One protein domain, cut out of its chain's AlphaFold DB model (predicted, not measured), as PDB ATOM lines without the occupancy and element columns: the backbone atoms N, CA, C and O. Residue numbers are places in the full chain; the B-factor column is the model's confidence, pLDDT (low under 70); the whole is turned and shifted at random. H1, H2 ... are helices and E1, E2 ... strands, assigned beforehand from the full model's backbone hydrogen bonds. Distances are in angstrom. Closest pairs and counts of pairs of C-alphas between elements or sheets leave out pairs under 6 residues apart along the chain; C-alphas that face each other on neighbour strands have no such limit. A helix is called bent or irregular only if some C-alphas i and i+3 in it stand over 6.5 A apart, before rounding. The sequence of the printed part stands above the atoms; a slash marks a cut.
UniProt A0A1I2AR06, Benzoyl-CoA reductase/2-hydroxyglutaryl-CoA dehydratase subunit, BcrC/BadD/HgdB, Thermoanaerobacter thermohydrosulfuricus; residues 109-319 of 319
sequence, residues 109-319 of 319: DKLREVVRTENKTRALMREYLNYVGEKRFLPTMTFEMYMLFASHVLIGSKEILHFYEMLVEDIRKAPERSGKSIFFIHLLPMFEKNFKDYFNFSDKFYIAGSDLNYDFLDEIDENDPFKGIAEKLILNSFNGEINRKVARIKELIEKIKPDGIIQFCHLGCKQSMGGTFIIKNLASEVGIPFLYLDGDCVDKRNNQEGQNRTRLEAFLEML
ATOM      1  N   ASP A 109     -55.334 -35.310 -16.692       97.69
ATOM      2  CA  ASP A 109     -55.967 -34.774 -17.895       97.69
ATOM      3  C   ASP A 109     -54.936 -34.150 -18.835       97.69
ATOM      4  O   ASP A 109     -55.026 -34.332 -20.049       97.69
ATOM      5  N   LYS A 110     -53.874 -33.534 -18.295       97.12
ATOM      6  CA  LYS A 110     -52.718 -33.132 -19.113       97.12
ATOM      7  C   LYS A 110     -51.981 -34.319 -19.712       97.12
ATOM      8  O   LYS A 110     -51.574 -34.243 -20.866       97.12
ATOM      9  N   LEU A 111     -51.814 -35.418 -18.973       97.38
ATOM     10  CA  LEU A 111     -51.209 -36.627 -19.538       97.38
ATOM     11  C   LEU A 111     -52.059 -37.179 -20.693       97.38
ATOM     12  O   LEU A 111     -51.510 -37.546 -21.730       97.38
ATOM     13  N   ARG A 112     -53.391 -37.172 -20.553       98.12
ATOM     14  CA  ARG A 112     -54.316 -37.533 -21.639       98.12
ATOM     15  C   ARG A 112     -54.195 -36.591 -22.840       98.12
ATOM     16  O   ARG A 112     -54.174 -37.070 -23.967       98.12
ATOM     17  N   GLU A 113     -54.071 -35.277 -22.628       98.12
ATOM     18  CA  GLU A 113     -53.851 -34.304 -23.715       98.12
ATOM     19  C   GLU A 113     -52.540 -34.574 -24.471       98.12
ATOM     20  O   GLU A 113     -52.526 -34.537 -25.703       98.12
ATOM     21  N   VAL A 114     -51.457 -34.891 -23.752       98.00
ATOM     22  CA  VAL A 114     -50.162 -35.257 -24.350       98.00
ATOM     23  C   VAL A 114     -50.294 -36.535 -25.181       98.00
ATOM     24  O   VAL A 114     -49.882 -36.538 -26.338       98.00
ATOM     25  N   VAL A 115     -50.926 -37.588 -24.648       98.25
ATOM     26  CA  VAL A 115     -51.149 -38.851 -25.380       98.25
ATOM     27  C   VAL A 115     -52.015 -38.636 -26.623       98.25
ATOM     28  O   VAL A 115     -51.674 -39.115 -27.703       98.25
ATOM     29  N   ARG A 116     -53.095 -37.856 -26.514       98.44
ATOM     30  CA  ARG A 116     -53.947 -37.504 -27.658       98.44
ATOM     31  C   ARG A 116     -53.176 -36.748 -28.736       98.44
ATOM     32  O   ARG A 116     -53.363 -36.998 -29.925       98.44
ATOM     33  N   THR A 117     -52.321 -35.813 -28.327       98.56
ATOM     34  CA  THR A 117     -51.442 -35.073 -29.244       98.56
ATOM     35  C   THR A 117     -50.483 -36.039 -29.934       98.56
ATOM     36  O   THR A 117     -50.378 -36.018 -31.155       98.56
ATOM     37  N   GLU A 118     -49.894 -36.969 -29.184       98.31
ATOM     38  CA  GLU A 118     -49.025 -38.020 -29.711       98.31
ATOM     39  C   GLU A 118     -49.721 -38.903 -30.759       98.31
ATOM     40  O   GLU A 118     -49.148 -39.201 -31.807       98.31
ATOM     41  N   ASN A 119     -50.973 -39.298 -30.513       98.50
ATOM     42  CA  ASN A 119     -51.769 -40.089 -31.454       98.50
ATOM     43  C   ASN A 119     -52.060 -39.324 -32.752       98.50
ATOM     44  O   ASN A 119     -51.950 -39.902 -33.836       98.50
ATOM     45  N   LYS A 120     -52.369 -38.021 -32.665       98.56
ATOM     46  CA  LYS A 120     -52.521 -37.156 -33.847       98.56
ATOM     47  C   LYS A 120     -51.215 -37.058 -34.635       98.56
ATOM     48  O   LYS A 120     -51.224 -37.259 -35.846       98.56
ATOM     49  N   THR A 121     -50.094 -36.839 -33.949       98.50
ATOM     50  CA  THR A 121     -48.762 -36.819 -34.563       98.50
ATOM     51  C   THR A 121     -48.466 -38.139 -35.281       98.50
ATOM     52  O   THR A 121     -48.039 -38.133 -36.431       98.50
ATOM     53  N   ARG A 122     -48.769 -39.294 -34.670       97.75
ATOM     54  CA  ARG A 122     -48.596 -40.603 -35.324       97.75
ATOM     55  C   ARG A 122     -49.481 -40.804 -36.541       97.75
ATOM     56  O   ARG A 122     -49.044 -41.436 -37.500       97.75
ATOM     57  N   ALA A 123     -50.710 -40.295 -36.520       98.31
ATOM     58  CA  ALA A 123     -51.569 -40.335 -37.696       98.31
ATOM     59  C   ALA A 123     -50.914 -39.592 -38.872       98.31
ATOM     60  O   ALA A 123     -50.839 -40.152 -39.965       98.31
ATOM     61  N   LEU A 124     -50.337 -38.413 -38.615       98.50
ATOM     62  CA  LEU A 124     -49.571 -37.654 -39.609       98.50
ATOM     63  C   LEU A 124     -48.289 -38.376 -40.038       98.50
ATOM     64  O   LEU A 124     -47.983 -38.399 -41.220       98.50
ATOM     65  N   MET A 125     -47.566 -39.038 -39.128       97.69
ATOM     66  CA  MET A 125     -46.408 -39.872 -39.495       97.69
ATOM     67  C   MET A 125     -46.803 -41.014 -40.444       97.69
ATOM     68  O   MET A 125     -46.109 -41.285 -41.424       97.69
ATOM     69  N   ARG A 126     -47.933 -41.688 -40.183       97.38
ATOM     70  CA  ARG A 126     -48.451 -42.746 -41.065       97.38
ATOM     71  C   ARG A 126     -48.903 -42.195 -42.414       97.38
ATOM     72  O   ARG A 126     -48.698 -42.878 -43.420       97.38
ATOM     73  N   GLU A 127     -49.492 -41.000 -42.431       97.38
ATOM     74  CA  GLU A 127     -49.845 -40.278 -43.654       97.38
ATOM     75  C   GLU A 127     -48.594 -39.893 -44.452       97.38
ATOM     76  O   GLU A 127     -48.512 -40.227 -45.629       97.38
ATOM     77  N   TYR A 128     -47.587 -39.295 -43.812       97.12
ATOM     78  CA  TYR A 128     -46.295 -38.971 -44.417       97.12
ATOM     79  C   TYR A 128     -45.683 -40.200 -45.097       97.12
ATOM     80  O   TYR A 128     -45.346 -40.154 -46.277       97.12
ATOM     81  N   LEU A 129     -45.656 -41.343 -44.401       96.00
ATOM     82  CA  LEU A 129     -45.172 -42.611 -44.950       96.00
ATOM     83  C   LEU A 129     -45.936 -43.093 -46.197       96.00
ATOM     84  O   LEU A 129     -45.376 -43.878 -46.955       96.00
ATOM     85  N   ASN A 130     -47.197 -42.690 -46.414       94.88
ATOM     86  CA  ASN A 130     -47.914 -43.018 -47.658       94.88
ATOM     87  C   ASN A 130     -47.315 -42.279 -48.861       94.88
ATOM     88  O   ASN A 130     -47.348 -42.803 -49.966       94.88
ATOM     89  N   TYR A 131     -46.757 -41.086 -48.647       96.88
ATOM     90  CA  TYR A 131     -46.194 -40.262 -49.712       96.88
ATOM     91  C   TYR A 131     -44.712 -40.542 -49.973       96.88
ATOM     92  O   TYR A 131     -44.268 -40.404 -51.107       96.88
ATOM     93  N   VAL A 132     -43.943 -40.960 -48.961       94.81
ATOM     94  CA  VAL A 132     -42.485 -41.190 -49.079       94.81
ATOM     95  C   VAL A 132     -42.121 -42.137 -50.230       94.81
ATOM     96  O   VAL A 132     -41.106 -41.933 -50.889       94.81
ATOM     97  N   GLY A 133     -42.936 -43.164 -50.495       92.00
ATOM     98  CA  GLY A 133     -42.678 -44.110 -51.585       92.00
ATOM     99  C   GLY A 133     -42.969 -43.567 -52.991       92.00
ATOM    100  O   GLY A 133     -42.478 -44.131 -53.971       92.00
ATOM    101  N   GLU A 134     -43.733 -42.477 -53.087       95.25
ATOM    102  CA  GLU A 134     -44.253 -41.895 -54.333       95.25
ATOM    103  C   GLU A 134     -43.642 -40.523 -54.651       95.25
ATOM    104  O   GLU A 134     -43.611 -40.104 -55.805       95.25
ATOM    105  N   LYS A 135     -43.120 -39.822 -53.640       96.62
ATOM    106  CA  LYS A 135     -42.652 -38.437 -53.727       96.62
ATOM    107  C   LYS A 135     -41.168 -38.323 -53.404       96.62
ATOM    108  O   LYS A 135     -40.650 -39.016 -52.533       96.62
ATOM    109  N   ARG A 136     -40.478 -37.392 -54.067       94.75
ATOM    110  CA  ARG A 136     -39.073 -37.077 -53.784       94.75
ATOM    111  C   ARG A 136     -38.960 -35.903 -52.818       94.75
ATOM    112  O   ARG A 136     -38.983 -34.743 -53.230       94.75
ATOM    113  N   PHE A 137     -38.756 -36.216 -51.544       92.44
ATOM    114  CA  PHE A 137     -38.307 -35.256 -50.537       92.44
ATOM    115  C   PHE A 137     -36.795 -35.335 -50.366       92.44
ATOM    116  O   PHE A 137     -36.217 -36.419 -50.416       92.44
ATOM    117  N   LEU A 138     -36.153 -34.180 -50.195       93.31
ATOM    118  CA  LEU A 138     -34.697 -34.062 -50.129       93.31
ATOM    119  C   LEU A 138     -34.246 -33.647 -48.722       93.31
ATOM    120  O   LEU A 138     -33.931 -32.473 -48.503       93.31
ATOM    121  N   PRO A 139     -34.219 -34.577 -47.751       92.50
ATOM    122  CA  PRO A 139     -33.726 -34.281 -46.417       92.50
ATOM    123  C   PRO A 139     -32.191 -34.241 -46.386       92.50
ATOM    124  O   PRO A 139     -31.483 -34.480 -47.367       92.50
ATOM    125  N   THR A 140     -31.664 -33.973 -45.195       94.81
ATOM    126  CA  THR A 140     -30.259 -34.225 -44.858       94.81
ATOM    127  C   THR A 140     -30.166 -35.364 -43.853       94.81
ATOM    128  O   THR A 140     -31.121 -35.647 -43.131       94.81
ATOM    129  N   MET A 141     -28.989 -35.974 -43.720       93.00
ATOM    130  CA  MET A 141     -28.747 -36.944 -42.645       93.00
ATOM    131  C   MET A 141     -28.981 -36.352 -41.261       93.00
ATOM    132  O   MET A 141     -29.467 -37.030 -40.360       93.00
ATOM    133  N   THR A 142     -28.628 -35.079 -41.090       92.31
ATOM    134  CA  THR A 142     -28.866 -34.357 -39.845       92.31
ATOM    135  C   THR A 142     -30.358 -34.212 -39.583       92.31
ATOM    136  O   THR A 142     -30.779 -34.470 -38.465       92.31
ATOM    137  N   PHE A 143     -31.159 -33.866 -40.597       93.62
ATOM    138  CA  PHE A 143     -32.616 -33.805 -40.469       93.62
ATOM    139  C   PHE A 143     -33.183 -35.144 -39.981       93.62
ATOM    140  O   PHE A 143     -33.831 -35.186 -38.939       93.62
ATOM    141  N   GLU A 144     -32.841 -36.241 -40.657       93.69
ATOM    142  CA  GLU A 144     -33.320 -37.587 -40.313       93.69
ATOM    143  C   GLU A 144     -32.910 -38.034 -38.905       93.69
ATOM    144  O   GLU A 144     -33.723 -38.578 -38.158       93.69
ATOM    145  N   MET A 145     -31.669 -37.754 -38.502       92.50
ATOM    146  CA  MET A 145     -31.194 -38.050 -37.148       92.50
ATOM    147  C   MET A 145     -31.858 -37.176 -36.082       92.50
ATOM    148  O   MET A 145     -32.119 -37.645 -34.976       92.50
ATOM    149  N   TYR A 146     -32.135 -35.907 -36.384       91.50
ATOM    150  CA  TYR A 146     -32.800 -35.001 -35.448       91.50
ATOM    151  C   TYR A 146     -34.303 -35.267 -35.343       91.50
ATOM    152  O   TYR A 146     -34.883 -34.958 -34.299       91.50
ATOM    153  N   MET A 147     -34.919 -35.917 -36.341       93.81
ATOM    154  CA  MET A 147     -36.295 -36.401 -36.218       93.81
ATOM    155  C   MET A 147     -36.474 -37.330 -35.016       93.81
ATOM    156  O   MET A 147     -37.572 -37.362 -34.480       93.81
ATOM    157  N   LEU A 148     -35.425 -37.984 -34.499       93.88
ATOM    158  CA  LEU A 148     -35.513 -38.786 -33.272       93.88
ATOM    159  C   LEU A 148     -36.008 -37.976 -32.066       93.88
ATOM    160  O   LEU A 148     -36.773 -38.481 -31.244       93.88
ATOM    161  N   PHE A 149     -35.627 -36.700 -31.962       94.31
ATOM    162  CA  PHE A 149     -36.147 -35.832 -30.905       94.31
ATOM    163  C   PHE A 149     -37.634 -35.535 -31.103       94.31
ATOM    164  O   PHE A 149     -38.382 -35.534 -30.124       94.31
ATOM    165  N   ALA A 150     -38.066 -35.339 -32.350       95.81
ATOM    166  CA  ALA A 150     -39.468 -35.132 -32.690       95.81
ATOM    167  C   ALA A 150     -40.300 -36.402 -32.442       95.81
ATOM    168  O   ALA A 150     -41.288 -36.347 -31.722       95.81
ATOM    169  N   SER A 151     -39.874 -37.554 -32.959       94.81
ATOM    170  CA  SER A 151     -40.607 -38.825 -32.910       94.81
ATOM    171  C   SER A 151     -40.586 -39.519 -31.540       94.81
ATOM    172  O   SER A 151     -41.439 -40.365 -31.278       94.81
ATOM    173  N   HIS A 152     -39.676 -39.145 -30.627       94.44
ATOM    174  CA  HIS A 152     -39.564 -39.790 -29.306       94.44
ATOM    175  C   HIS A 152     -39.684 -38.816 -28.136       94.44
ATOM    176  O   HIS A 152     -40.536 -38.999 -27.268       94.44
ATOM    177  N   VAL A 153     -38.816 -37.802 -28.069       94.25
ATOM    178  CA  VAL A 153     -38.680 -36.951 -26.871       94.25
ATOM    179  C   VAL A 153     -39.824 -35.944 -26.765       94.25
ATOM    180  O   VAL A 153     -40.305 -35.671 -25.667       94.25
ATOM    181  N   LEU A 154     -40.253 -35.394 -27.901       96.88
ATOM    182  CA  LEU A 154     -41.188 -34.270 -27.980       96.88
ATOM    183  C   LEU A 154     -42.500 -34.620 -28.704       96.88
ATOM    184  O   LEU A 154     -43.316 -33.739 -28.940       96.88
ATOM    185  N   ILE A 155     -42.737 -35.893 -29.029       97.12
ATOM    186  CA  ILE A 155     -43.828 -36.337 -29.918       97.12
ATOM    187  C   ILE A 155     -45.240 -35.913 -29.473       97.12
ATOM    188  O   ILE A 155     -46.112 -35.670 -30.309       97.12
ATOM    189  N   GLY A 156     -45.471 -35.792 -28.163       97.38
ATOM    190  CA  GLY A 156     -46.744 -35.348 -27.591       97.38
ATOM    191  C   GLY A 156     -46.876 -33.828 -27.431       97.38
ATOM    192  O   GLY A 156     -47.792 -33.375 -26.746       97.38
ATOM    193  N   SER A 157     -45.958 -33.033 -27.993       98.19
ATOM    194  CA  SER A 157     -45.991 -31.568 -27.938       98.19
ATOM    195  C   SER A 157     -46.745 -30.964 -29.129       98.19
ATOM    196  O   SER A 157     -46.837 -31.557 -30.205       98.19
ATOM    197  N   LYS A 158     -47.284 -29.752 -28.944       98.19
ATOM    198  CA  LYS A 158     -48.025 -29.032 -29.996       98.19
ATOM    199  C   LYS A 158     -47.102 -28.584 -31.128       98.19
ATOM    200  O   LYS A 158     -47.508 -28.576 -32.282       98.19
ATOM    201  N   GLU A 159     -45.857 -28.258 -30.799       98.12
ATOM    202  CA  GLU A 159     -44.819 -27.868 -31.752       98.12
ATOM    203  C   GLU A 159     -44.455 -29.028 -32.678       98.12
ATOM    204  O   GLU A 159     -44.325 -28.825 -33.881       98.12
ATOM    205  N   ILE A 160     -44.333 -30.249 -32.142       97.94
ATOM    206  CA  ILE A 160     -44.061 -31.422 -32.974       97.94
ATOM    207  C   ILE A 160     -45.282 -31.836 -33.787       97.94
ATOM    208  O   ILE A 160     -45.127 -32.207 -34.949       97.94
ATOM    209  N   LEU A 161     -46.491 -31.729 -33.226       98.62
ATOM    210  CA  LEU A 161     -47.708 -31.918 -34.010       98.62
ATOM    211  C   LEU A 161     -47.710 -30.981 -35.228       98.62
ATOM    212  O   LEU A 161     -47.851 -31.448 -36.354       98.62
ATOM    213  N   HIS A 162     -47.450 -29.689 -35.008       98.56
ATOM    214  CA  HIS A 162     -47.369 -28.700 -36.079       98.56
ATOM    215  C   HIS A 162     -46.242 -28.993 -37.083       98.56
ATOM    216  O   HIS A 162     -46.442 -28.889 -38.290       98.56
ATOM    217  N   PHE A 163     -45.071 -29.428 -36.608       97.81
ATOM    218  CA  PHE A 163     -43.975 -29.861 -37.477       97.81
ATOM    219  C   PHE A 163     -44.403 -30.991 -38.427       97.81
ATOM    220  O   PHE A 163     -44.102 -30.926 -39.617       97.81
ATOM    221  N   TYR A 164     -45.124 -32.005 -37.938       98.19
ATOM    222  CA  TYR A 164     -45.599 -33.092 -38.798       98.19
ATOM    223  C   TYR A 164     -46.742 -32.668 -39.729       98.19
ATOM    224  O   TYR A 164     -46.826 -33.195 -40.836       98.19
ATOM    225  N   GLU A 165     -47.583 -31.703 -39.336       98.62
ATOM    226  CA  GLU A 165     -48.570 -31.091 -40.242       98.62
ATOM    227  C   GLU A 165     -47.864 -30.423 -41.431       98.62
ATOM    228  O   GLU A 165     -48.210 -30.692 -42.584       98.62
ATOM    229  N   MET A 166     -46.825 -29.625 -41.156       98.12
ATOM    230  CA  MET A 166     -45.997 -28.992 -42.188       98.12
ATOM    231  C   MET A 166     -45.279 -30.030 -43.054       98.12
ATOM    232  O   MET A 166     -45.297 -29.930 -44.276       98.12
ATOM    233  N   LEU A 167     -44.689 -31.062 -42.442       97.19
ATOM    234  CA  LEU A 167     -43.954 -32.099 -43.166       97.19
ATOM    235  C   LEU A 167     -44.860 -32.882 -44.133       97.19
ATOM    236  O   LEU A 167     -44.448 -33.199 -45.249       97.19
ATOM    237  N   VAL A 168     -46.100 -33.171 -43.725       98.38
ATOM    238  CA  VAL A 168     -47.121 -33.789 -44.587       98.38
ATOM    239  C   VAL A 168     -47.530 -32.850 -45.727       98.38
ATOM    240  O   VAL A 168     -47.706 -33.293 -46.863       98.38
ATOM    241  N   GLU A 169     -47.677 -31.553 -45.460       98.12
ATOM    242  CA  GLU A 169     -47.979 -30.568 -46.499       98.12
ATOM    243  C   GLU A 169     -46.844 -30.458 -47.532       98.12
ATOM    244  O   GLU A 169     -47.107 -30.452 -48.739       98.12
ATOM    245  N   ASP A 170     -45.596 -30.437 -47.066       97.25
ATOM    246  CA  ASP A 170     -44.404 -30.338 -47.905       97.25
ATOM    247  C   ASP A 170     -44.228 -31.580 -48.788       97.25
ATOM    248  O   ASP A 170     -44.073 -31.444 -50.004       97.25
ATOM    249  N   ILE A 171     -44.323 -32.798 -48.230       97.25
ATOM    250  CA  ILE A 171     -44.201 -34.033 -49.028       97.25
ATOM    251  C   ILE A 171     -45.324 -34.154 -50.062       97.25
ATOM    252  O   ILE A 171     -45.088 -34.612 -51.178       97.25
ATOM    253  N   ARG A 172     -46.541 -33.698 -49.741       97.00
ATOM    254  CA  ARG A 172     -47.679 -33.748 -50.668       97.00
ATOM    255  C   ARG A 172     -47.433 -32.882 -51.908       97.00
ATOM    256  O   ARG A 172     -47.858 -33.251 -53.003       97.00
ATOM    257  N   LYS A 173     -46.748 -31.748 -51.734       97.12
ATOM    258  CA  LYS A 173     -46.360 -30.815 -52.806       97.12
ATOM    259  C   LYS A 173     -45.019 -31.163 -53.455       97.12
ATOM    260  O   LYS A 173     -44.660 -30.540 -54.454       97.12
ATOM    261  N   ALA A 174     -44.276 -32.117 -52.898       96.62
ATOM    262  CA  ALA A 174     -42.985 -32.509 -53.431       96.62
ATOM    263  C   ALA A 174     -43.128 -33.118 -54.843       96.62
ATOM    264  O   ALA A 174     -44.185 -33.665 -55.191       96.62
ATOM    265  N   PRO A 175     -42.073 -33.033 -55.675       96.38
ATOM    266  CA  PRO A 175     -42.058 -33.671 -56.983       96.38
ATOM    267  C   PRO A 175     -42.319 -35.177 -56.892       96.38
ATOM    268  O   PRO A 175     -42.023 -35.812 -55.877       96.38
ATOM    269  N   GLU A 176     -42.821 -35.756 -57.983       96.94
ATOM    270  CA  GLU A 176     -42.884 -37.211 -58.130       96.94
ATOM    271  C   GLU A 176     -41.507 -37.844 -57.908       96.94
ATOM    272  O   GLU A 176     -40.461 -37.241 -58.184       96.94
ATOM    273  N   ARG A 177     -41.515 -39.076 -57.398       95.00
ATOM    274  CA  ARG A 177     -40.307 -39.851 -57.144       95.00
ATOM    275  C   ARG A 177     -39.433 -39.925 -58.399       95.00
ATOM    276  O   ARG A 177     -39.840 -40.407 -59.452       95.00
ATOM    277  N   SER A 178     -38.190 -39.483 -58.248       94.69
ATOM    278  CA  SER A 178     -37.113 -39.603 -59.233       94.69
ATOM    279  C   SER A 178     -35.795 -39.877 -58.507       94.69
ATOM    280  O   SER A 178     -35.715 -39.656 -57.303       94.69
ATOM    281  N   GLY A 179     -34.758 -40.347 -59.203       95.25
ATOM    282  CA  GLY A 179     -33.509 -40.765 -58.547       95.25
ATOM    283  C   GLY A 179     -33.672 -42.054 -57.733       95.25
ATOM    284  O   GLY A 179     -34.634 -42.796 -57.924       95.25
ATOM    285  N   LYS A 180     -32.718 -42.326 -56.840       97.38
ATOM    286  CA  LYS A 180     -32.645 -43.546 -56.029       97.38
ATOM    287  C   LYS A 180     -32.835 -43.219 -54.549       97.38
ATOM    288  O   LYS A 180     -32.143 -42.377 -53.985       97.38
ATOM    289  N   SER A 181     -33.781 -43.892 -53.918       97.19
ATOM    290  CA  SER A 181     -34.155 -43.711 -52.518       97.19
ATOM    291  C   SER A 181     -33.467 -44.745 -51.626       97.19
ATOM    292  O   SER A 181     -33.515 -45.941 -51.906       97.19
ATOM    293  N   ILE A 182     -32.835 -44.301 -50.542       97.88
ATOM    294  CA  ILE A 182     -32.130 -45.175 -49.602       97.88
ATOM    295  C   ILE A 182     -32.811 -45.153 -48.241       97.88
ATOM    296  O   ILE A 182     -32.980 -44.092 -47.638       97.88
ATOM    297  N   PHE A 183     -33.161 -46.332 -47.732       97.88
ATOM    298  CA  PHE A 183     -33.686 -46.488 -46.379       97.88
ATOM    299  C   PHE A 183     -32.572 -46.892 -45.411       97.88
ATOM    300  O   PHE A 183     -31.826 -47.841 -45.666       97.88
ATOM    301  N   PHE A 184     -32.451 -46.172 -44.297       97.56
ATOM    302  CA  PHE A 184     -31.412 -46.429 -43.304       97.56
ATOM    303  C   PHE A 184     -31.920 -47.316 -42.169       97.56
ATOM    304  O   PHE A 184     -33.019 -47.142 -41.647       97.56
ATOM    305  N   ILE A 185     -31.081 -48.256 -41.750       96.56
ATOM    306  CA  ILE A 185     -31.327 -49.112 -40.592       96.56
ATOM    307  C   ILE A 185     -30.389 -48.699 -39.463       96.56
ATOM    308  O   ILE A 185     -29.172 -48.621 -39.639       96.56
ATOM    309  N   HIS A 186     -30.967 -48.539 -38.279       92.88
ATOM    310  CA  HIS A 186     -30.355 -48.009 -37.079       92.88
ATOM    311  C   HIS A 186     -29.969 -46.532 -37.241       92.88
ATOM    312  O   HIS A 186     -30.848 -45.689 -37.363       92.88
ATOM    313  N   LEU A 187     -28.685 -46.188 -37.204       92.25
ATOM    314  CA  LEU A 187     -28.229 -44.799 -37.182       92.25
ATOM    315  C   LEU A 187     -27.789 -44.329 -38.571       92.25
ATOM    316  O   LEU A 187     -27.415 -45.138 -39.417       92.25
ATOM    317  N   LEU A 188     -27.781 -43.013 -38.784       92.56
ATOM    318  CA  LEU A 188     -27.143 -42.398 -39.945       92.56
ATOM    319  C   LEU A 188     -25.832 -41.732 -39.509       92.56
ATOM    320  O   LEU A 188     -25.827 -40.988 -38.521       92.56
ATOM    321  N   PRO A 189     -24.726 -41.929 -40.247       89.81
ATOM    322  CA  PRO A 189     -23.433 -41.335 -39.927       89.81
ATOM    323  C   PRO A 189     -23.387 -39.844 -40.308       89.81
ATOM    324  O   PRO A 189     -22.613 -39.419 -41.158       89.81
ATOM    325  N   MET A 190     -24.198 -39.014 -39.643       86.31
ATOM    326  CA  MET A 190     -24.399 -37.593 -39.977       86.31
ATOM    327  C   MET A 190     -23.143 -36.707 -39.863       86.31
ATOM    328  O   MET A 190     -23.179 -35.548 -40.279       86.31
ATOM    329  N   PHE A 191     -22.054 -37.216 -39.280       82.50
ATOM    330  CA  PHE A 191     -20.763 -36.530 -39.169       82.50
ATOM    331  C   PHE A 191     -19.700 -37.059 -40.138       82.50
ATOM    332  O   PHE A 191     -18.609 -36.495 -40.187       82.50
ATOM    333  N   GLU A 192     -19.999 -38.114 -40.896       86.12
ATOM    334  CA  GLU A 192     -19.087 -38.698 -41.876       86.12
ATOM    335  C   GLU A 192     -19.244 -37.960 -43.214       86.12
ATOM    336  O   GLU A 192     -20.356 -37.747 -43.707       86.12
ATOM    337  N   LYS A 193     -18.124 -37.473 -43.759       86.62
ATOM    338  CA  LYS A 193     -18.127 -36.539 -44.887       86.62
ATOM    339  C   LYS A 193     -18.637 -37.181 -46.179       86.62
ATOM    340  O   LYS A 193     -19.442 -36.559 -46.864       86.62
ATOM    341  N   ASN A 194     -18.215 -38.403 -46.490       86.69
ATOM    342  CA  ASN A 194     -18.604 -39.099 -47.716       86.69
ATOM    343  C   ASN A 194     -20.119 -39.289 -47.766       86.69
ATOM    344  O   ASN A 194     -20.758 -38.960 -48.760       86.69
ATOM    345  N   PHE A 195     -20.719 -39.733 -46.664       92.06
ATOM    346  CA  PHE A 195     -22.168 -39.875 -46.585       92.06
ATOM    347  C   PHE A 195     -22.900 -38.539 -46.768       92.06
ATOM    348  O   PHE A 195     -23.874 -38.462 -47.517       92.06
ATOM    349  N   LYS A 196     -22.432 -37.459 -46.137       92.38
ATOM    350  CA  LYS A 196     -23.039 -36.136 -46.335       92.38
ATOM    351  C   LYS A 196     -22.983 -35.690 -47.795       92.38
ATOM    352  O   LYS A 196     -23.986 -35.176 -48.282       92.38
ATOM    353  N   ASP A 197     -21.849 -35.895 -48.458       93.00
ATOM    354  CA  ASP A 197     -21.625 -35.468 -49.841       93.00
ATOM    355  C   ASP A 197     -22.542 -36.213 -50.832       93.00
ATOM    356  O   ASP A 197     -23.012 -35.612 -51.795       93.00
ATOM    357  N   TYR A 198     -22.855 -37.491 -50.583       94.38
ATOM    358  CA  TYR A 198     -23.755 -38.271 -51.447       94.38
ATOM    359  C   TYR A 198     -25.245 -38.017 -51.209       94.38
ATOM    360  O   TYR A 198     -26.025 -38.093 -52.161       94.38
ATOM    361  N   PHE A 199     -25.646 -37.767 -49.959       95.75
ATOM    362  CA  PHE A 199     -27.052 -37.846 -49.554       95.75
ATOM    363  C   PHE A 199     -27.712 -36.505 -49.240       95.75
ATOM    364  O   PHE A 199     -28.921 -36.367 -49.428       95.75
ATOM    365  N   ASN A 200     -26.973 -35.511 -48.740       95.38
ATOM    366  CA  ASN A 200     -27.601 -34.262 -48.313       95.38
ATOM    367  C   ASN A 200     -28.094 -33.465 -49.524       95.38
ATOM    368  O   ASN A 200     -27.291 -33.042 -50.351       95.38
ATOM    369  N   PHE A 201     -29.407 -33.223 -49.583       94.19
ATOM    370  CA  PHE A 201     -30.065 -32.486 -50.673       94.19
ATOM    371  C   PHE A 201     -29.829 -33.072 -52.079       94.19
ATOM    372  O   PHE A 201     -29.966 -32.369 -53.078       94.19
ATOM    373  N   SER A 202     -29.480 -34.356 -52.165       94.44
ATOM    374  CA  SER A 202     -29.136 -35.027 -53.419       94.44
ATOM    375  C   SER A 202     -30.385 -35.555 -54.113       94.44
ATOM    376  O   SER A 202     -31.147 -36.321 -53.537       94.44
ATOM    377  N   ASP A 203     -30.603 -35.169 -55.367       93.12
ATOM    378  CA  ASP A 203     -31.694 -35.689 -56.199       93.12
ATOM    379  C   ASP A 203     -31.355 -37.018 -56.890       93.12
ATOM    380  O   ASP A 203     -32.259 -37.702 -57.378       93.12
ATOM    381  N   LYS A 204     -30.073 -37.407 -56.888       95.31
ATOM    382  CA  LYS A 204     -29.591 -38.693 -57.397       95.31
ATOM    383  C   LYS A 204     -29.776 -39.810 -56.374       95.31
ATOM    384  O   LYS A 204     -30.305 -40.860 -56.730       95.31
ATOM    385  N   PHE A 205     -29.362 -39.575 -55.128       95.94
ATOM    386  CA  PHE A 205     -29.475 -40.519 -54.015       95.94
ATOM    387  C   PHE A 205     -30.024 -39.794 -52.787       95.94
ATOM    388  O   PHE A 205     -29.304 -39.019 -52.165       95.94
ATOM    389  N   TYR A 206     -31.275 -40.042 -52.413       94.88
ATOM    390  CA  TYR A 206     -31.915 -39.352 -51.288       94.88
ATOM    391  C   TYR A 206     -32.327 -40.317 -50.186       94.88
ATOM    392  O   TYR A 206     -32.493 -41.518 -50.397       94.88
ATOM    393  N   ILE A 207     -32.478 -39.777 -48.980       96.25
ATOM    394  CA  ILE A 207     -32.827 -40.555 -47.797       96.25
ATOM    395  C   ILE A 207     -34.347 -40.700 -47.734       96.25
ATOM    396  O   ILE A 207     -35.068 -39.708 -47.698       96.25
ATOM    397  N   ALA A 208     -34.820 -41.943 -47.704       95.62
ATOM    398  CA  ALA A 208     -36.239 -42.282 -47.611       95.62
ATOM    399  C   ALA A 208     -36.732 -42.413 -46.159       95.62
ATOM    400  O   ALA A 208     -37.922 -42.589 -45.909       95.62
ATOM    401  N   GLY A 209     -35.818 -42.380 -45.192       95.19
ATOM    402  CA  GLY A 209     -36.118 -42.455 -43.767       95.19
ATOM    403  C   GLY A 209     -35.196 -43.410 -43.017       95.19
ATOM    404  O   GLY A 209     -34.242 -43.960 -43.576       95.19
ATOM    405  N   SER A 210     -35.521 -43.622 -41.741       95.69
ATOM    406  CA  SER A 210     -34.838 -44.559 -40.848       95.69
ATOM    407  C   SER A 210     -35.827 -45.346 -39.995       95.69
ATOM    408  O   SER A 210     -36.822 -44.789 -39.532       95.69
ATOM    409  N   ASP A 211     -35.536 -46.627 -39.751       95.94
ATOM    410  CA  ASP A 211     -36.332 -47.495 -38.868       95.94
ATOM    411  C   ASP A 211     -36.487 -46.931 -37.449       95.94
ATOM    412  O   ASP A 211     -37.540 -47.115 -36.840       95.94
ATOM    413  N   LEU A 212     -35.483 -46.208 -36.935       94.75
ATOM    414  CA  LEU A 212     -35.548 -45.595 -35.610       94.75
ATOM    415  C   LEU A 212     -36.705 -44.600 -35.498       94.75
ATOM    416  O   LEU A 212     -37.355 -44.558 -34.466       94.75
ATOM    417  N   ASN A 213     -37.008 -43.831 -36.549       95.88
ATOM    418  CA  ASN A 213     -38.084 -42.834 -36.518       95.88
ATOM    419  C   ASN A 213     -39.494 -43.452 -36.509       95.88
ATOM    420  O   ASN A 213     -40.475 -42.726 -36.345       95.88
ATOM    421  N   TYR A 214     -39.603 -44.771 -36.685       96.06
ATOM    422  CA  TYR A 214     -40.861 -45.490 -36.872       96.06
ATOM    423  C   TYR A 214     -40.943 -46.749 -35.992       96.06
ATOM    424  O   TYR A 214     -41.559 -47.750 -36.363       96.06
ATOM    425  N   ASP A 215     -40.318 -46.703 -34.817       94.75
ATOM    426  CA  ASP A 215     -40.199 -47.836 -33.899       94.75
ATOM    427  C   ASP A 215     -41.521 -48.251 -33.218       94.75
ATOM    428  O   ASP A 215     -41.701 -49.405 -32.805       94.75
ATOM    429  N   PHE A 216     -42.474 -47.321 -33.150       95.56
ATOM    430  CA  PHE A 216     -43.841 -47.538 -32.701       95.56
ATOM    431  C   PHE A 216     -44.814 -46.574 -33.401       95.56
ATOM    432  O   PHE A 216     -44.832 -45.367 -33.133       95.56
ATOM    433  N   LEU A 217     -45.663 -47.122 -34.274       95.12
ATOM    434  CA  LEU A 217     -46.629 -46.368 -35.085       95.12
ATOM    435  C   LEU A 217     -48.092 -46.579 -34.685       95.12
ATOM    436  O   LEU A 217     -48.967 -45.965 -35.296       95.12
ATOM    437  N   ASP A 218     -48.363 -47.418 -33.689       94.69
ATOM    438  CA  ASP A 218     -49.726 -47.747 -33.276       94.69
ATOM    439  C   ASP A 218     -50.326 -46.649 -32.383       94.69
ATOM    440  O   ASP A 218     -49.638 -45.736 -31.917       94.69
ATOM    441  N   GLU A 219     -51.640 -46.699 -32.189       95.12
ATOM    442  CA  GLU A 219     -52.349 -45.763 -31.319       95.12
ATOM    443  C   GLU A 219     -52.177 -46.143 -29.840       95.12
ATOM    444  O   GLU A 219     -52.132 -47.320 -29.483       95.12
ATOM    445  N   ILE A 220     -52.076 -45.135 -28.977       96.81
ATOM    446  CA  ILE A 220     -51.986 -45.288 -27.526       96.81
ATOM    447  C   ILE A 220     -53.374 -45.071 -26.918       96.81
ATOM    448  O   ILE A 220     -54.031 -44.079 -27.221       96.81
ATOM    449  N   ASP A 221     -53.799 -45.949 -26.010       93.94
ATOM    450  CA  ASP A 221     -55.055 -45.797 -25.264       93.94
ATOM    451  C   ASP A 221     -55.049 -44.512 -24.410       93.94
ATOM    452  O   ASP A 221     -54.371 -44.432 -23.383       93.94
ATOM    453  N   GLU A 222     -55.802 -43.488 -24.830       93.12
ATOM    454  CA  GLU A 222     -55.890 -42.209 -24.111       93.12
ATOM    455  C   GLU A 222     -56.810 -42.254 -22.880       93.12
ATOM    456  O   GLU A 222     -56.703 -41.393 -22.005       93.12
ATOM    457  N   ASN A 223     -57.697 -43.250 -22.762       95.56
ATOM    458  CA  ASN A 223     -58.587 -43.368 -21.602       95.56
ATOM    459  C   ASN A 223     -57.816 -43.859 -20.370       95.56
ATOM    460  O   ASN A 223     -58.045 -43.384 -19.248       95.56
ATOM    461  N   ASP A 224     -56.863 -44.765 -20.600       96.88
ATOM    462  CA  ASP A 224     -55.923 -45.293 -19.613       96.88
ATOM    463  C   ASP A 224     -54.470 -45.077 -20.084       96.88
ATOM    464  O   ASP A 224     -53.803 -46.022 -20.523       96.88
ATOM    465  N   PRO A 225     -53.943 -43.840 -19.982       97.12
ATOM    466  CA  PRO A 225     -52.656 -43.482 -20.578       97.12
ATOM    467  C   PRO A 225     -51.491 -44.309 -20.025       97.12
ATOM    468  O   PRO A 225     -50.549 -44.611 -20.749       97.12
ATOM    469  N   PHE A 226     -51.544 -44.738 -18.760       98.25
ATOM    470  CA  PHE A 226     -50.501 -45.594 -18.190       98.25
ATOM    471  C   PHE A 226     -50.486 -46.994 -18.804       98.25
ATOM    472  O   PHE A 226     -49.410 -47.549 -19.028       98.25
ATOM    473  N   LYS A 227     -51.662 -47.567 -19.086       98.12
ATOM    474  CA  LYS A 227     -51.769 -48.833 -19.816       98.12
ATOM    475  C   LYS A 227     -51.270 -48.664 -21.252       98.12
ATOM    476  O   LYS A 227     -50.436 -49.455 -21.681       98.12
ATOM    477  N   GLY A 228     -51.706 -47.617 -21.952       97.75
ATOM    478  CA  GLY A 228     -51.272 -47.357 -23.326       97.75
ATOM    479  C   GLY A 228     -49.755 -47.144 -23.442       97.75
ATOM    480  O   GLY A 228     -49.112 -47.699 -24.329       97.75
ATOM    481  N   ILE A 229     -49.146 -46.394 -22.516       97.69
ATOM    482  CA  ILE A 229     -47.685 -46.209 -22.473       97.69
ATOM    483  C   ILE A 229     -46.976 -47.539 -22.178       97.69
ATOM    484  O   ILE A 229     -45.947 -47.827 -22.789       97.69
ATOM    485  N   ALA A 230     -47.514 -48.371 -21.282       98.25
ATOM    486  CA  ALA A 230     -46.969 -49.703 -21.029       98.25
ATOM    487  C   ALA A 230     -46.989 -50.579 -22.294       98.25
ATOM    488  O   ALA A 230     -45.977 -51.194 -22.626       98.25
ATOM    489  N   GLU A 231     -48.105 -50.595 -23.027       97.62
ATOM    490  CA  GLU A 231     -48.235 -51.304 -24.306       97.62
ATOM    491  C   GLU A 231     -47.223 -50.786 -25.333       97.62
ATOM    492  O   GLU A 231     -46.485 -51.590 -25.903       97.62
ATOM    493  N   LYS A 232     -47.097 -49.459 -25.485       96.88
ATOM    494  CA  LYS A 232     -46.090 -48.821 -26.350       96.88
ATOM    495  C   LYS A 232     -44.673 -49.305 -26.047       96.88
ATOM    496  O   LYS A 232     -43.949 -49.684 -26.963       96.88
ATOM    497  N   LEU A 233     -44.263 -49.290 -24.778       97.00
ATOM    498  CA  LEU A 233     -42.908 -49.691 -24.378       97.00
ATOM    499  C   LEU A 233     -42.655 -51.180 -24.655       97.00
ATOM    500  O   LEU A 233     -41.588 -51.548 -25.145       97.00
ATOM    501  N   ILE A 234     -43.640 -52.039 -24.378       96.88
ATOM    502  CA  ILE A 234     -43.515 -53.488 -24.574       96.88
ATOM    503  C   ILE A 234     -43.496 -53.849 -26.064       96.88
ATOM    504  O   ILE A 234     -42.725 -54.730 -26.450       96.88
ATOM    505  N   LEU A 235     -44.328 -53.196 -26.882       96.06
ATOM    506  CA  LEU A 235     -44.523 -53.479 -28.311       96.06
ATOM    507  C   LEU A 235     -43.564 -52.722 -29.240       96.06
ATOM    508  O   LEU A 235     -43.556 -52.989 -30.440       96.06
ATOM    509  N   ASN A 236     -42.740 -51.821 -28.708       96.38
ATOM    510  CA  ASN A 236     -41.705 -51.128 -29.469       96.38
ATOM    511  C   ASN A 236     -40.807 -52.117 -30.242       96.38
ATOM    512  O   ASN A 236     -40.429 -53.169 -29.713       96.38
ATOM    513  N   SER A 237     -40.438 -51.780 -31.482       95.44
ATOM    514  CA  SER A 237     -39.655 -52.665 -32.353       95.44
ATOM    515  C   SER A 237     -38.225 -52.932 -31.870       95.44
ATOM    516  O   SER A 237     -37.614 -53.906 -32.303       95.44
ATOM    517  N   PHE A 238     -37.684 -52.097 -30.980       93.44
ATOM    518  CA  PHE A 238     -36.379 -52.288 -30.334       93.44
ATOM    519  C   PHE A 238     -36.465 -53.023 -28.992       93.44
ATOM    520  O   PHE A 238     -35.434 -53.266 -28.362       93.44
ATOM    521  N   ASN A 239     -37.668 -53.396 -28.553       94.56
ATOM    522  CA  ASN A 239     -37.870 -54.323 -27.449       94.56
ATOM    523  C   ASN A 239     -38.251 -55.711 -27.987       94.56
ATOM    524  O   ASN A 239     -38.903 -55.826 -29.025       94.56
ATOM    525  N   GLY A 240     -37.910 -56.769 -27.253       91.00
ATOM    526  CA  GLY A 240     -38.273 -58.131 -27.636       91.00
ATOM    527  C   GLY A 240     -37.372 -58.750 -28.707       91.00
ATOM    528  O   GLY A 240     -36.264 -58.285 -28.983       91.00
ATOM    529  N   GLU A 241     -37.845 -59.871 -29.257       91.25
ATOM    530  CA  GLU A 241     -37.119 -60.677 -30.244       91.25
ATOM    531  C   GLU A 241     -36.822 -59.868 -31.510       91.25
ATOM    532  O   GLU A 241     -37.657 -59.091 -31.973       91.25
ATOM    533  N   ILE A 242     -35.657 -60.110 -32.123       91.69
ATOM    534  CA  ILE A 242     -35.226 -59.413 -33.348       91.69
ATOM    535  C   ILE A 242     -36.268 -59.493 -34.472       91.69
ATOM    536  O   ILE A 242     -36.417 -58.544 -35.236       91.69
ATOM    537  N   ASN A 243     -37.055 -60.570 -34.520       92.00
ATOM    538  CA  ASN A 243     -38.145 -60.753 -35.478       92.00
ATOM    539  C   ASN A 243     -39.179 -59.620 -35.443       92.00
ATOM    540  O   ASN A 243     -39.733 -59.286 -36.485       92.00
ATOM    541  N   ARG A 244     -39.412 -58.981 -34.288       93.62
ATOM    542  CA  ARG A 244     -40.296 -57.809 -34.199       93.62
ATOM    543  C   ARG A 244     -39.722 -56.622 -34.963       93.62
ATOM    544  O   ARG A 244     -40.441 -55.972 -35.717       93.62
ATOM    545  N   LYS A 245     -38.420 -56.369 -34.807       94.94
ATOM    546  CA  LYS A 245     -37.713 -55.344 -35.578       94.94
ATOM    547  C   LYS A 245     -37.757 -55.654 -37.070       94.94
ATOM    548  O   LYS A 245     -38.064 -54.771 -37.859       94.94
ATOM    549  N   VAL A 246     -37.492 -56.905 -37.451       96.12
ATOM    550  CA  VAL A 246     -37.529 -57.350 -38.854       96.12
ATOM    551  C   VAL A 246     -38.925 -57.172 -39.450       96.12
ATOM    552  O   VAL A 246     -39.033 -56.653 -40.555       96.12
ATOM    553  N   ALA A 247     -39.988 -57.517 -38.716       96.06
ATOM    554  CA  ALA A 247     -41.365 -57.291 -39.154       96.06
ATOM    555  C   ALA A 247     -41.653 -55.799 -39.383       96.06
ATOM    556  O   ALA A 247     -42.147 -55.435 -40.446       96.06
ATOM    557  N   ARG A 248     -41.249 -54.923 -38.450       97.00
ATOM    558  CA  ARG A 248     -41.398 -53.469 -38.621       97.00
ATOM    559  C   ARG A 248     -40.608 -52.944 -39.822       97.00
ATOM    560  O   ARG A 248     -41.134 -52.150 -40.593       97.00
ATOM    561  N   ILE A 249     -39.363 -53.388 -40.008       97.50
ATOM    562  CA  ILE A 249     -38.558 -53.017 -41.181       97.50
ATOM    563  C   ILE A 249     -39.264 -53.467 -42.461       97.50
ATOM    564  O   ILE A 249     -39.369 -52.671 -43.388       97.50
ATOM    565  N   LYS A 250     -39.779 -54.702 -42.500       97.81
ATOM    566  CA  LYS A 250     -40.519 -55.243 -43.644       97.81
ATOM    567  C   LYS A 250     -41.733 -54.376 -43.999       97.81
ATOM    568  O   LYS A 250     -41.866 -53.980 -45.150       97.81
ATOM    569  N   GLU A 251     -42.554 -54.011 -43.014       97.00
ATOM    570  CA  GLU A 251     -43.694 -53.103 -43.213       97.00
ATOM    571  C   GLU A 251     -43.264 -51.756 -43.821       97.00
ATOM    572  O   GLU A 251     -43.901 -51.246 -44.745       97.00
ATOM    573  N   LEU A 252     -42.168 -51.176 -43.319       97.88
ATOM    574  CA  LEU A 252     -41.660 -49.886 -43.790       97.88
ATOM    575  C   LEU A 252     -41.132 -49.973 -45.222       97.88
ATOM    576  O   LEU A 252     -41.479 -49.127 -46.042       97.88
ATOM    577  N   ILE A 253     -40.334 -50.991 -45.555       97.19
ATOM    578  CA  ILE A 253     -39.768 -51.134 -46.905       97.19
ATOM    579  C   ILE A 253     -40.820 -51.545 -47.940       97.19
ATOM    580  O   ILE A 253     -40.705 -51.132 -49.088       97.19
ATOM    581  N   GLU A 254     -41.867 -52.288 -47.572       95.44
ATOM    582  CA  GLU A 254     -42.985 -52.598 -48.481       95.44
ATOM    583  C   GLU A 254     -43.788 -51.341 -48.841       95.44
ATOM    584  O   GLU A 254     -44.283 -51.206 -49.963       95.44
ATOM    585  N   LYS A 255     -43.877 -50.399 -47.895       95.25
ATOM    586  CA  LYS A 255     -44.569 -49.122 -48.070       95.25
ATOM    587  C   LYS A 255     -43.723 -48.089 -48.817       95.25
ATOM    588  O   LYS A 255     -44.203 -47.465 -49.757       95.25
ATOM    589  N   ILE A 256     -42.463 -47.931 -48.418       96.56
ATOM    590  CA  ILE A 256     -41.514 -46.959 -48.984       96.56
ATOM    591  C   ILE A 256     -40.960 -47.440 -50.332       96.56
ATOM    592  O   ILE A 256     -40.669 -46.632 -51.212       96.56
ATOM    593  N   LYS A 257     -40.813 -48.759 -50.509       96.62
ATOM    594  CA  LYS A 257     -40.181 -49.408 -51.669       96.62
ATOM    595  C   LYS A 257     -38.831 -48.765 -52.014       96.62
ATOM    596  O   LYS A 257     -38.695 -48.249 -53.127       96.62
ATOM    597  N   PRO A 258     -37.865 -48.704 -51.077       97.69
ATOM    598  CA  PRO A 258     -36.594 -48.038 -51.325       97.69
ATOM    599  C   PRO A 258     -35.781 -48.779 -52.394       97.69
ATOM    600  O   PRO A 258     -35.912 -49.991 -52.552       97.69
ATOM    601  N   ASP A 259     -34.921 -48.056 -53.107       98.31
ATOM    602  CA  ASP A 259     -34.020 -48.628 -54.117       98.31
ATOM    603  C   ASP A 259     -32.823 -49.345 -53.478       98.31
ATOM    604  O   ASP A 259     -32.246 -50.248 -54.072       98.31
ATOM    605  N   GLY A 260     -32.465 -48.973 -52.248       98.31
ATOM    606  CA  GLY A 260     -31.426 -49.644 -51.479       98.31
ATOM    607  C   GLY A 260     -31.594 -49.458 -49.975       98.31
ATOM    608  O   GLY A 260     -32.247 -48.525 -49.504       98.31
ATOM    609  N   ILE A 261     -30.982 -50.354 -49.208       98.44
ATOM    610  CA  ILE A 261     -30.953 -50.305 -47.747       98.44
ATOM    611  C   ILE A 261     -29.507 -50.175 -47.278       98.44
ATOM    612  O   ILE A 261     -28.641 -50.949 -47.690       98.44
ATOM    613  N   ILE A 262     -29.259 -49.227 -46.374       97.88
ATOM    614  CA  ILE A 262     -27.964 -49.081 -45.703       97.88
ATOM    615  C   ILE A 262     -28.143 -49.267 -44.199       97.88
ATOM    616  O   ILE A 262     -28.879 -48.526 -43.553       97.88
ATOM    617  N   GLN A 263     -27.421 -50.219 -43.614       96.75
ATOM    618  CA  GLN A 263     -27.280 -50.335 -42.166       96.75
ATOM    619  C   GLN A 263     -25.930 -49.772 -41.721       96.75
ATOM    620  O   GLN A 263     -24.879 -50.308 -42.075       96.75
ATOM    621  N   PHE A 264     -25.947 -48.728 -40.892       93.62
ATOM    622  CA  PHE A 264     -24.731 -48.260 -40.232       93.62
ATOM    623  C   PHE A 264     -24.570 -48.962 -38.878       93.62
ATOM    624  O   PHE A 264     -25.321 -48.742 -37.917       93.62
ATOM    625  N   CYS A 265     -23.589 -49.853 -38.810       93.19
ATOM    626  CA  CYS A 265     -23.256 -50.654 -37.646       93.19
ATOM    627  C   CYS A 265     -22.428 -49.821 -36.662       93.19
ATOM    628  O   CYS A 265     -21.201 -49.801 -36.713       93.19
ATOM    629  N   HIS A 266     -23.127 -49.127 -35.761       93.25
ATOM    630  CA  HIS A 266     -22.508 -48.315 -34.718       93.25
ATOM    631  C   HIS A 266     -21.694 -49.153 -33.725       93.25
ATOM    632  O   HIS A 266     -22.232 -50.054 -33.066       93.25
ATOM    633  N   LEU A 267     -20.419 -48.806 -33.562       90.81
ATOM    634  CA  LEU A 267     -19.517 -49.470 -32.636       90.81
ATOM    635  C   LEU A 267     -20.043 -49.391 -31.194       90.81
ATOM    636  O   LEU A 267     -20.452 -48.348 -30.690       90.81
ATOM    637  N   GLY A 268     -20.068 -50.541 -30.522       90.12
ATOM    638  CA  GLY A 268     -20.634 -50.685 -29.179       90.12
ATOM    639  C   GLY A 268     -22.156 -50.900 -29.145       90.12
ATOM    640  O   GLY A 268     -22.681 -51.293 -28.101       90.12
ATOM    641  N   CYS A 269     -22.878 -50.750 -30.267       92.50
ATOM    642  CA  CYS A 269     -24.286 -51.148 -30.368       92.50
ATOM    643  C   CYS A 269     -24.424 -52.626 -30.756       92.50
ATOM    644  O   CYS A 269     -24.572 -52.990 -31.925       92.50
ATOM    645  N   LYS A 270     -24.416 -53.501 -29.746       90.25
ATOM    646  CA  LYS A 270     -24.560 -54.957 -29.943       90.25
ATOM    647  C   LYS A 270     -25.888 -55.350 -30.599       90.25
ATOM    648  O   LYS A 270     -25.919 -56.308 -31.361       90.25
ATOM    649  N   GLN A 271     -26.959 -54.602 -30.329       85.88
ATOM    650  CA  GLN A 271     -28.286 -54.854 -30.892       85.88
ATOM    651  C   GLN A 271     -28.299 -54.677 -32.417       85.88
ATOM    652  O   GLN A 271     -28.812 -55.541 -33.123       85.88
ATOM    653  N   SER A 272     -27.696 -53.593 -32.922       86.31
ATOM    654  CA  SER A 272     -27.614 -53.335 -34.363       86.31
ATOM    655  C   SER A 272     -26.700 -54.350 -35.047       86.31
ATOM    656  O   SER A 272     -27.137 -55.047 -35.960       86.31
ATOM    657  N   MET A 273     -25.469 -54.511 -34.544       89.12
ATOM    658  CA  MET A 273     -24.475 -55.410 -35.147       89.12
ATOM    659  C   MET A 273     -24.919 -56.880 -35.144       89.12
ATOM    660  O   MET A 273     -24.706 -57.596 -36.118       89.12
ATOM    661  N   GLY A 274     -25.560 -57.342 -34.066       90.44
ATOM    662  CA  GLY A 274     -26.029 -58.726 -33.960       90.44
ATOM    663  C   GLY A 274     -27.183 -59.065 -34.909       90.44
ATOM    664  O   GLY A 274     -27.360 -60.228 -35.261       90.44
ATOM    665  N   GLY A 275     -27.961 -58.065 -35.343       91.38
ATOM    666  CA  GLY A 275     -29.103 -58.245 -36.244       91.38
ATOM    667  C   GLY A 275     -28.767 -58.179 -37.738       91.38
ATOM    668  O   GLY A 275     -29.619 -58.521 -38.557       91.38
ATOM    669  N   THR A 276     -27.551 -57.768 -38.113       95.19
ATOM    670  CA  THR A 276     -27.204 -57.389 -39.494       95.19
ATOM    671  C   THR A 276     -27.490 -58.475 -40.528       95.19
ATOM    672  O   THR A 276     -28.099 -58.199 -41.557       95.19
ATOM    673  N   PHE A 277     -27.107 -59.729 -40.270       95.25
ATOM    674  CA  PHE A 277     -27.331 -60.811 -41.237       95.25
ATOM    675  C   PHE A 277     -28.803 -61.213 -41.361       95.25
ATOM    676  O   PHE A 277     -29.233 -61.614 -42.437       95.25
ATOM    677  N   ILE A 278     -29.595 -61.049 -40.299       96.25
ATOM    678  CA  ILE A 278     -31.041 -61.296 -40.350       96.25
ATOM    679  C   ILE A 278     -31.707 -60.235 -41.235       96.25
ATOM    680  O   ILE A 278     -32.526 -60.559 -42.090       96.25
ATOM    681  N   ILE A 279     -31.298 -58.972 -41.091       96.06
ATOM    682  CA  ILE A 279     -31.797 -57.861 -41.912       96.06
ATOM    683  C   ILE A 279     -31.321 -57.999 -43.367       96.06
ATOM    684  O   ILE A 279     -32.102 -57.778 -44.289       96.06
ATOM    685  N   LYS A 280     -30.079 -58.449 -43.594       97.06
ATOM    686  CA  LYS A 280     -29.561 -58.775 -44.931       97.06
ATOM    687  C   LYS A 280     -30.376 -59.879 -45.613       97.06
ATOM    688  O   LYS A 280     -30.638 -59.785 -46.812       97.06
ATOM    689  N   ASN A 281     -30.769 -60.915 -44.871       97.56
ATOM    690  CA  ASN A 281     -31.614 -61.984 -45.400       97.56
ATOM    691  C   ASN A 281     -32.992 -61.443 -45.793       97.56
ATOM    692  O   ASN A 281     -33.403 -61.671 -46.924       97.56
ATOM    693  N   LEU A 282     -33.632 -60.632 -44.937       97.12
ATOM    694  CA  LEU A 282     -34.881 -59.943 -45.287       97.12
ATOM    695  C   LEU A 282     -34.728 -59.128 -46.579       97.12
ATOM    696  O   LEU A 282     -35.553 -59.252 -47.478       97.12
ATOM    697  N   ALA A 283     -33.675 -58.313 -46.687       97.31
ATOM    698  CA  ALA A 283     -33.428 -57.493 -47.872       97.31
ATOM    699  C   ALA A 283     -33.240 -58.349 -49.141       97.31
ATOM    700  O   ALA A 283     -33.737 -57.999 -50.207       97.31
ATOM    701  N   SER A 284     -32.597 -59.513 -49.011       97.50
ATOM    702  CA  SER A 284     -32.435 -60.471 -50.112       97.50
ATOM    703  C   SER A 284     -33.766 -61.121 -50.511       97.50
ATOM    704  O   SER A 284     -34.048 -61.242 -51.698       97.50
ATOM    705  N   GLU A 285     -34.600 -61.503 -49.538       97.00
ATOM    706  CA  GLU A 285     -35.929 -62.097 -49.764       97.00
ATOM    707  C   GLU A 285     -36.881 -61.146 -50.500       97.00
ATOM    708  O   GLU A 285     -37.640 -61.576 -51.366       97.00
ATOM    709  N   VAL A 286     -36.825 -59.854 -50.176       95.94
ATOM    710  CA  VAL A 286     -37.639 -58.807 -50.820       95.94
ATOM    711  C   VAL A 286     -36.974 -58.198 -52.061       95.94
ATOM    712  O   VAL A 286     -37.557 -57.328 -52.699       95.94
ATOM    713  N   GLY A 287     -35.770 -58.657 -52.422       97.06
ATOM    714  CA  GLY A 287     -35.062 -58.240 -53.634       97.06
ATOM    715  C   GLY A 287     -34.503 -56.814 -53.605       97.06
ATOM    716  O   GLY A 287     -34.326 -56.222 -54.667       97.06
ATOM    717  N   ILE A 288     -34.224 -56.252 -52.422       98.25
ATOM    718  CA  ILE A 288     -33.667 -54.900 -52.268       98.25
ATOM    719  C   ILE A 288     -32.161 -54.983 -51.967       98.25
ATOM    720  O   ILE A 288     -31.759 -55.650 -51.009       98.25
ATOM    721  N   PRO A 289     -31.306 -54.287 -52.740       98.38
ATOM    722  CA  PRO A 289     -29.883 -54.173 -52.451       98.38
ATOM    723  C   PRO A 289     -29.588 -53.708 -51.020       98.38
ATOM    724  O   PRO A 289     -30.163 -52.735 -50.535       98.38
ATOM    725  N   PHE A 290     -28.641 -54.373 -50.354       98.38
ATOM    726  CA  PHE A 290     -28.291 -54.103 -48.960       98.38
ATOM    727  C   PHE A 290     -26.790 -53.890 -48.775       98.38
ATOM    728  O   PHE A 290     -25.976 -54.725 -49.177       98.38
ATOM    729  N   LEU A 291     -26.436 -52.817 -48.073       97.56
ATOM    730  CA  LEU A 291     -25.083 -52.530 -47.620       97.56
ATOM    731  C   LEU A 291     -25.074 -52.368 -46.099       97.56
ATOM    732  O   LEU A 291     -25.874 -51.625 -45.542       97.56
ATOM    733  N   TYR A 292     -24.118 -53.003 -45.423       95.56
ATOM    734  CA  TYR A 292     -23.784 -52.649 -44.045       95.56
ATOM    735  C   TYR A 292     -22.367 -52.090 -43.972       95.56
ATOM    736  O   TYR A 292     -21.458 -52.589 -44.646       95.56
ATOM    737  N   LEU A 293     -22.179 -51.064 -43.152       93.69
ATOM    738  CA  LEU A 293     -20.895 -50.407 -42.930       93.69
ATOM    739  C   LEU A 293     -20.655 -50.272 -41.433       93.69
ATOM    740  O   LEU A 293     -21.548 -49.846 -40.704       93.69
ATOM    741  N   ASP A 294     -19.455 -50.633 -40.990       90.81
ATOM    742  CA  ASP A 294     -19.041 -50.461 -39.604       90.81
ATOM    743  C   ASP A 294     -18.483 -49.054 -39.396       90.81
ATOM    744  O   ASP A 294     -17.785 -48.490 -40.250       90.81
ATOM    745  N   GLY A 295     -18.789 -48.482 -38.239       91.56
ATOM    746  CA  GLY A 295     -18.257 -47.191 -37.843       91.56
ATOM    747  C   GLY A 295     -18.893 -46.692 -36.560       91.56
ATOM    748  O   GLY A 295     -19.558 -47.423 -35.833       91.56
ATOM    749  N   ASP A 296     -18.692 -45.421 -36.264       91.88
ATOM    750  CA  ASP A 296     -19.158 -44.794 -35.043       91.88
ATOM    751  C   ASP A 296     -19.739 -43.410 -35.371       91.88
ATOM    752  O   ASP A 296     -19.163 -42.601 -36.100       91.88
ATOM    753  N   CYS A 297     -20.943 -43.160 -34.857       90.06
ATOM    754  CA  CYS A 297     -21.691 -41.932 -35.118       90.06
ATOM    755  C   CYS A 297     -21.253 -40.785 -34.201       90.06
ATOM    756  O   CYS A 297     -21.761 -39.678 -34.347       90.06
ATOM    757  N   VAL A 298     -20.370 -41.046 -33.237       90.62
ATOM    758  CA  VAL A 298     -19.931 -40.078 -32.231       90.62
ATOM    759  C   VAL A 298     -18.405 -40.026 -32.192       90.62
ATOM    760  O   VAL A 298     -17.833 -38.954 -32.373       90.62
ATOM    761  N   ASP A 299     -17.739 -41.174 -32.039       90.81
ATOM    762  CA  ASP A 299     -16.278 -41.263 -32.023       90.81
ATOM    763  C   ASP A 299     -15.701 -41.377 -33.439       90.81
ATOM    764  O   ASP A 299     -15.555 -42.462 -34.003       90.81
ATOM    765  N   LYS A 300     -15.325 -40.242 -34.026       86.81
ATOM    766  CA  LYS A 300     -14.820 -40.186 -35.408       86.81
ATOM    767  C   LYS A 300     -13.559 -41.025 -35.633       86.81
ATOM    768  O   LYS A 300     -13.311 -41.427 -36.766       86.81
ATOM    769  N   ARG A 301     -12.790 -41.324 -34.579       88.00
ATOM    770  CA  ARG A 301     -11.555 -42.124 -34.652       88.00
ATOM    771  C   ARG A 301     -11.828 -43.578 -35.043       88.00
ATOM    772  O   ARG A 301     -10.945 -44.241 -35.572       88.00
ATOM    773  N   ASN A 302     -13.058 -44.048 -34.828       88.31
ATOM    774  CA  ASN A 302     -13.489 -45.404 -35.156       88.31
ATOM    775  C   ASN A 302     -14.066 -45.529 -36.580       88.31
ATOM    776  O   ASN A 302     -14.547 -46.599 -36.952       88.31
ATOM    777  N   ASN A 303     -14.037 -44.460 -37.386       86.38
ATOM    778  CA  ASN A 303     -14.527 -44.486 -38.762       86.38
ATOM    779  C   ASN A 303     -13.410 -44.830 -39.753       86.38
ATOM    780  O   ASN A 303     -12.380 -44.164 -39.823       86.38
ATOM    781  N   GLN A 304     -13.650 -45.847 -40.579       85.44
ATOM    782  CA  GLN A 304     -12.747 -46.273 -41.651       85.44
ATOM    783  C   GLN A 304     -13.090 -45.533 -42.954       85.44
ATOM    784  O   GLN A 304     -13.579 -46.137 -43.908       85.44
ATOM    785  N   GLU A 305     -12.871 -44.214 -42.977       81.88
ATOM    786  CA  GLU A 305     -13.366 -43.291 -44.019       81.88
ATOM    787  C   GLU A 305     -13.075 -43.772 -45.455       81.88
ATOM    788  O   GLU A 305     -13.993 -43.912 -46.260       81.88
ATOM    789  N   GLY A 306     -11.822 -44.120 -45.776       83.81
ATOM    790  CA  GLY A 306     -11.449 -44.564 -47.128       83.81
ATOM    791  C   GLY A 306     -12.107 -45.883 -47.564       83.81
ATOM    792  O   GLY A 306     -12.549 -46.016 -48.710       83.81
ATOM    793  N   GLN A 307     -12.221 -46.852 -46.650       85.81
ATOM    794  CA  GLN A 307     -12.874 -48.132 -46.941       85.81
ATOM    795  C   GLN A 307     -14.388 -47.950 -47.092       85.81
ATOM    796  O   GLN A 307     -14.985 -48.481 -48.031       85.81
ATOM    797  N   ASN A 308     -15.001 -47.180 -46.190       88.88
ATOM    798  CA  ASN A 308     -16.430 -46.895 -46.212       88.88
ATOM    799  C   ASN A 308     -16.820 -46.135 -47.480       88.88
ATOM    800  O   ASN A 308     -17.814 -46.499 -48.106       88.88
ATOM    801  N   ARG A 309     -15.999 -45.173 -47.919       90.44
ATOM    802  CA  ARG A 309     -16.185 -44.456 -49.183       90.44
ATOM    803  C   ARG A 309     -16.239 -45.396 -50.382       90.44
ATOM    804  O   ARG A 309     -17.226 -45.387 -51.104       90.44
ATOM    805  N   THR A 310     -15.221 -46.240 -50.555       93.31
ATOM    806  CA  THR A 310     -15.126 -47.150 -51.714       93.31
ATOM    807  C   THR A 310     -16.319 -48.109 -51.773       93.31
ATOM    808  O   THR A 310     -16.886 -48.362 -52.833       93.31
ATOM    809  N   ARG A 311     -16.733 -48.644 -50.615       95.50
ATOM    810  CA  ARG A 311     -17.884 -49.553 -50.518       95.50
ATOM    811  C   ARG A 311     -19.211 -48.840 -50.772       95.50
ATOM    812  O   ARG A 311     -20.092 -49.432 -51.389       95.50
ATOM    813  N   LEU A 312     -19.355 -47.603 -50.292       95.62
ATOM    814  CA  LEU A 312     -20.529 -46.774 -50.547       95.62
ATOM    815  C   LEU A 312     -20.631 -46.417 -52.034       95.62
ATOM    816  O   LEU A 312     -21.683 -46.627 -52.618       95.62
ATOM    817  N   GLU A 313     -19.546 -45.947 -52.651       95.75
ATOM    818  CA  GLU A 313     -19.469 -45.633 -54.086       95.75
ATOM    819  C   GLU A 313     -19.890 -46.834 -54.942       95.75
ATOM    820  O   GLU A 313     -20.836 -46.725 -55.719       95.75
ATOM    821  N   ALA A 314     -19.283 -48.002 -54.714       97.12
ATOM    822  CA  ALA A 314     -19.624 -49.224 -55.442       97.12
ATOM    823  C   ALA A 314     -21.091 -49.648 -55.246       97.12
ATOM    824  O   ALA A 314     -21.732 -50.130 -56.178       97.12
ATOM    825  N   PHE A 315     -21.638 -49.471 -54.039       98.06
ATOM    826  CA  PHE A 315     -23.046 -49.755 -53.776       98.06
ATOM    827  C   PHE A 315     -23.963 -48.795 -54.531       98.06
ATOM    828  O   PHE A 315     -24.907 -49.249 -55.161       98.06
ATOM    829  N   LEU A 316     -23.679 -47.492 -54.503       97.12
ATOM    830  CA  LEU A 316     -24.483 -46.476 -55.181       97.12
ATOM    831  C   LEU A 316     -24.418 -46.597 -56.711       97.12
ATOM    832  O   LEU A 316     -25.416 -46.345 -57.373       97.12
ATOM    833  N   GLU A 317     -23.278 -46.996 -57.280       96.25
ATOM    834  CA  GLU A 317     -23.135 -47.256 -58.723       96.25
ATOM    835  C   GLU A 317     -23.945 -48.466 -59.208       96.25
ATOM    836  O   GLU A 317     -24.339 -48.515 -60.372       96.25
ATOM    837  N   MET A 318     -24.204 -49.430 -58.324       96.75
ATOM    838  CA  MET A 318     -24.990 -50.627 -58.627       96.75
ATOM    839  C   MET A 318     -26.509 -50.360 -58.682       96.75
ATOM    840  O   MET A 318     -27.225 -51.150 -59.296       96.75
ATOM    841  N   LEU A 319     -27.007 -49.295 -58.035       95.50
ATOM    842  CA  LEU A 319     -28.444 -48.994 -57.896       95.50
ATOM    843  C   LEU A 319     -29.072 -48.364 -59.142       95.50
ATOM    844  O   LEU A 319     -30.159 -48.841 -59.542       95.50
TER     845      LEU A 319
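Overview. This is residues 109 to 319 of the 319 residues of the protein "Benzoyl-CoA reductase/2-hydroxyglutaryl-CoA dehydratase subunit, BcrC/BadD/HgdB" of Thermoanaerobacter thermohydrosulfuricus (UniProt A0A1I2AR06). A strongly twisted sheet of four parallel strands, in the order E2 E1 E3 E4, has H7 and H8 over one face and H2 and H9 over the other. From its E2 side the long helix H1 reaches away, with H3 side by side with it and H6 near its first residues, and this helical part makes the length of the molecule. The 211 printed residues include nine named helices and four named strands, in the order H1 H2 H3 E1 H4 E2 H5 H6 H7 E3 H8 E4 H9, of mixed class. The whole is compact, with a radius of gyration of the C-alphas of 17.2 A and spans of 54 by 38 by 34 A.

Arrangement. The sheet has edge strands E2, residues 205 to 210, and E4, residues 290 to 295, and inner strands E1, residues 180 to 186, and E3, residues 260 to 266. Within hydrogen-bond range are N 206 and O 180 at 2.9 A, N 183 and O 260 at 3.0 A, and N 263 and O 291 at 2.8 A. H7, residues 242 to 256, and H8, residues 270 to 285, are on the same face and touch, with closest C-alphas Val 246 and Ile 279 at 6.5 A. H2, residues 141 to 153, is on the opposite face, over E2 at a height over the sheet of 9.8 A. With H9, residues 305 to 318, these form three layers, helices on both faces of a sheet. E1, H4 at residues 193 to 199, and E2 form a strand-helix-strand unit, two parallel neighbour strands with a helix between, as do E3, H8 and E4; both crossovers are right-handed. H5, residues 211 to 214, touches H2, with closest C-alphas Asn 213 and Leu 148 at 5.8 A. H1, residues 109 to 132, only grazes the sheet with residues 129 to 132. It touches H3, residues 158 to 173, at a shallow tilt of 15 degrees, the same way; the closest C-alphas, Thr 121 and Leu 161, are 5.0 A apart. H1 only just touches H6, residues 225 to 235, with 3 pairs of C-alphas within 8 A, the closest Arg 112 and Pro 225 at 6.3 A. Every O i to N i+4 pair is within hydrogen-bond range in H3, H4, H6, H7 and H9, against 19 of 20 in H1, 6 of 9 in H2 and 10 of 12 in H8; H5 is too short for such a pair.

Along the chain. H1 is 34.6 A long from C-alpha 109 at (-55.967, -34.774, -17.895), H3 22.9 A, H7 21.0 A and H9 20.1 A, ending with C-alpha 318 at (-24.990, -50.627, -58.627). H8, 23.9 A, is irregular, with C-alphas 274 and 277 7.7 A apart.

Size, cuts and confidence. The C-alphas farthest apart, Asp 109 and Thr 310, are 54.5 A apart. The printed part has no cut, no link is long, and no printed residue is under 70 in pLDDT.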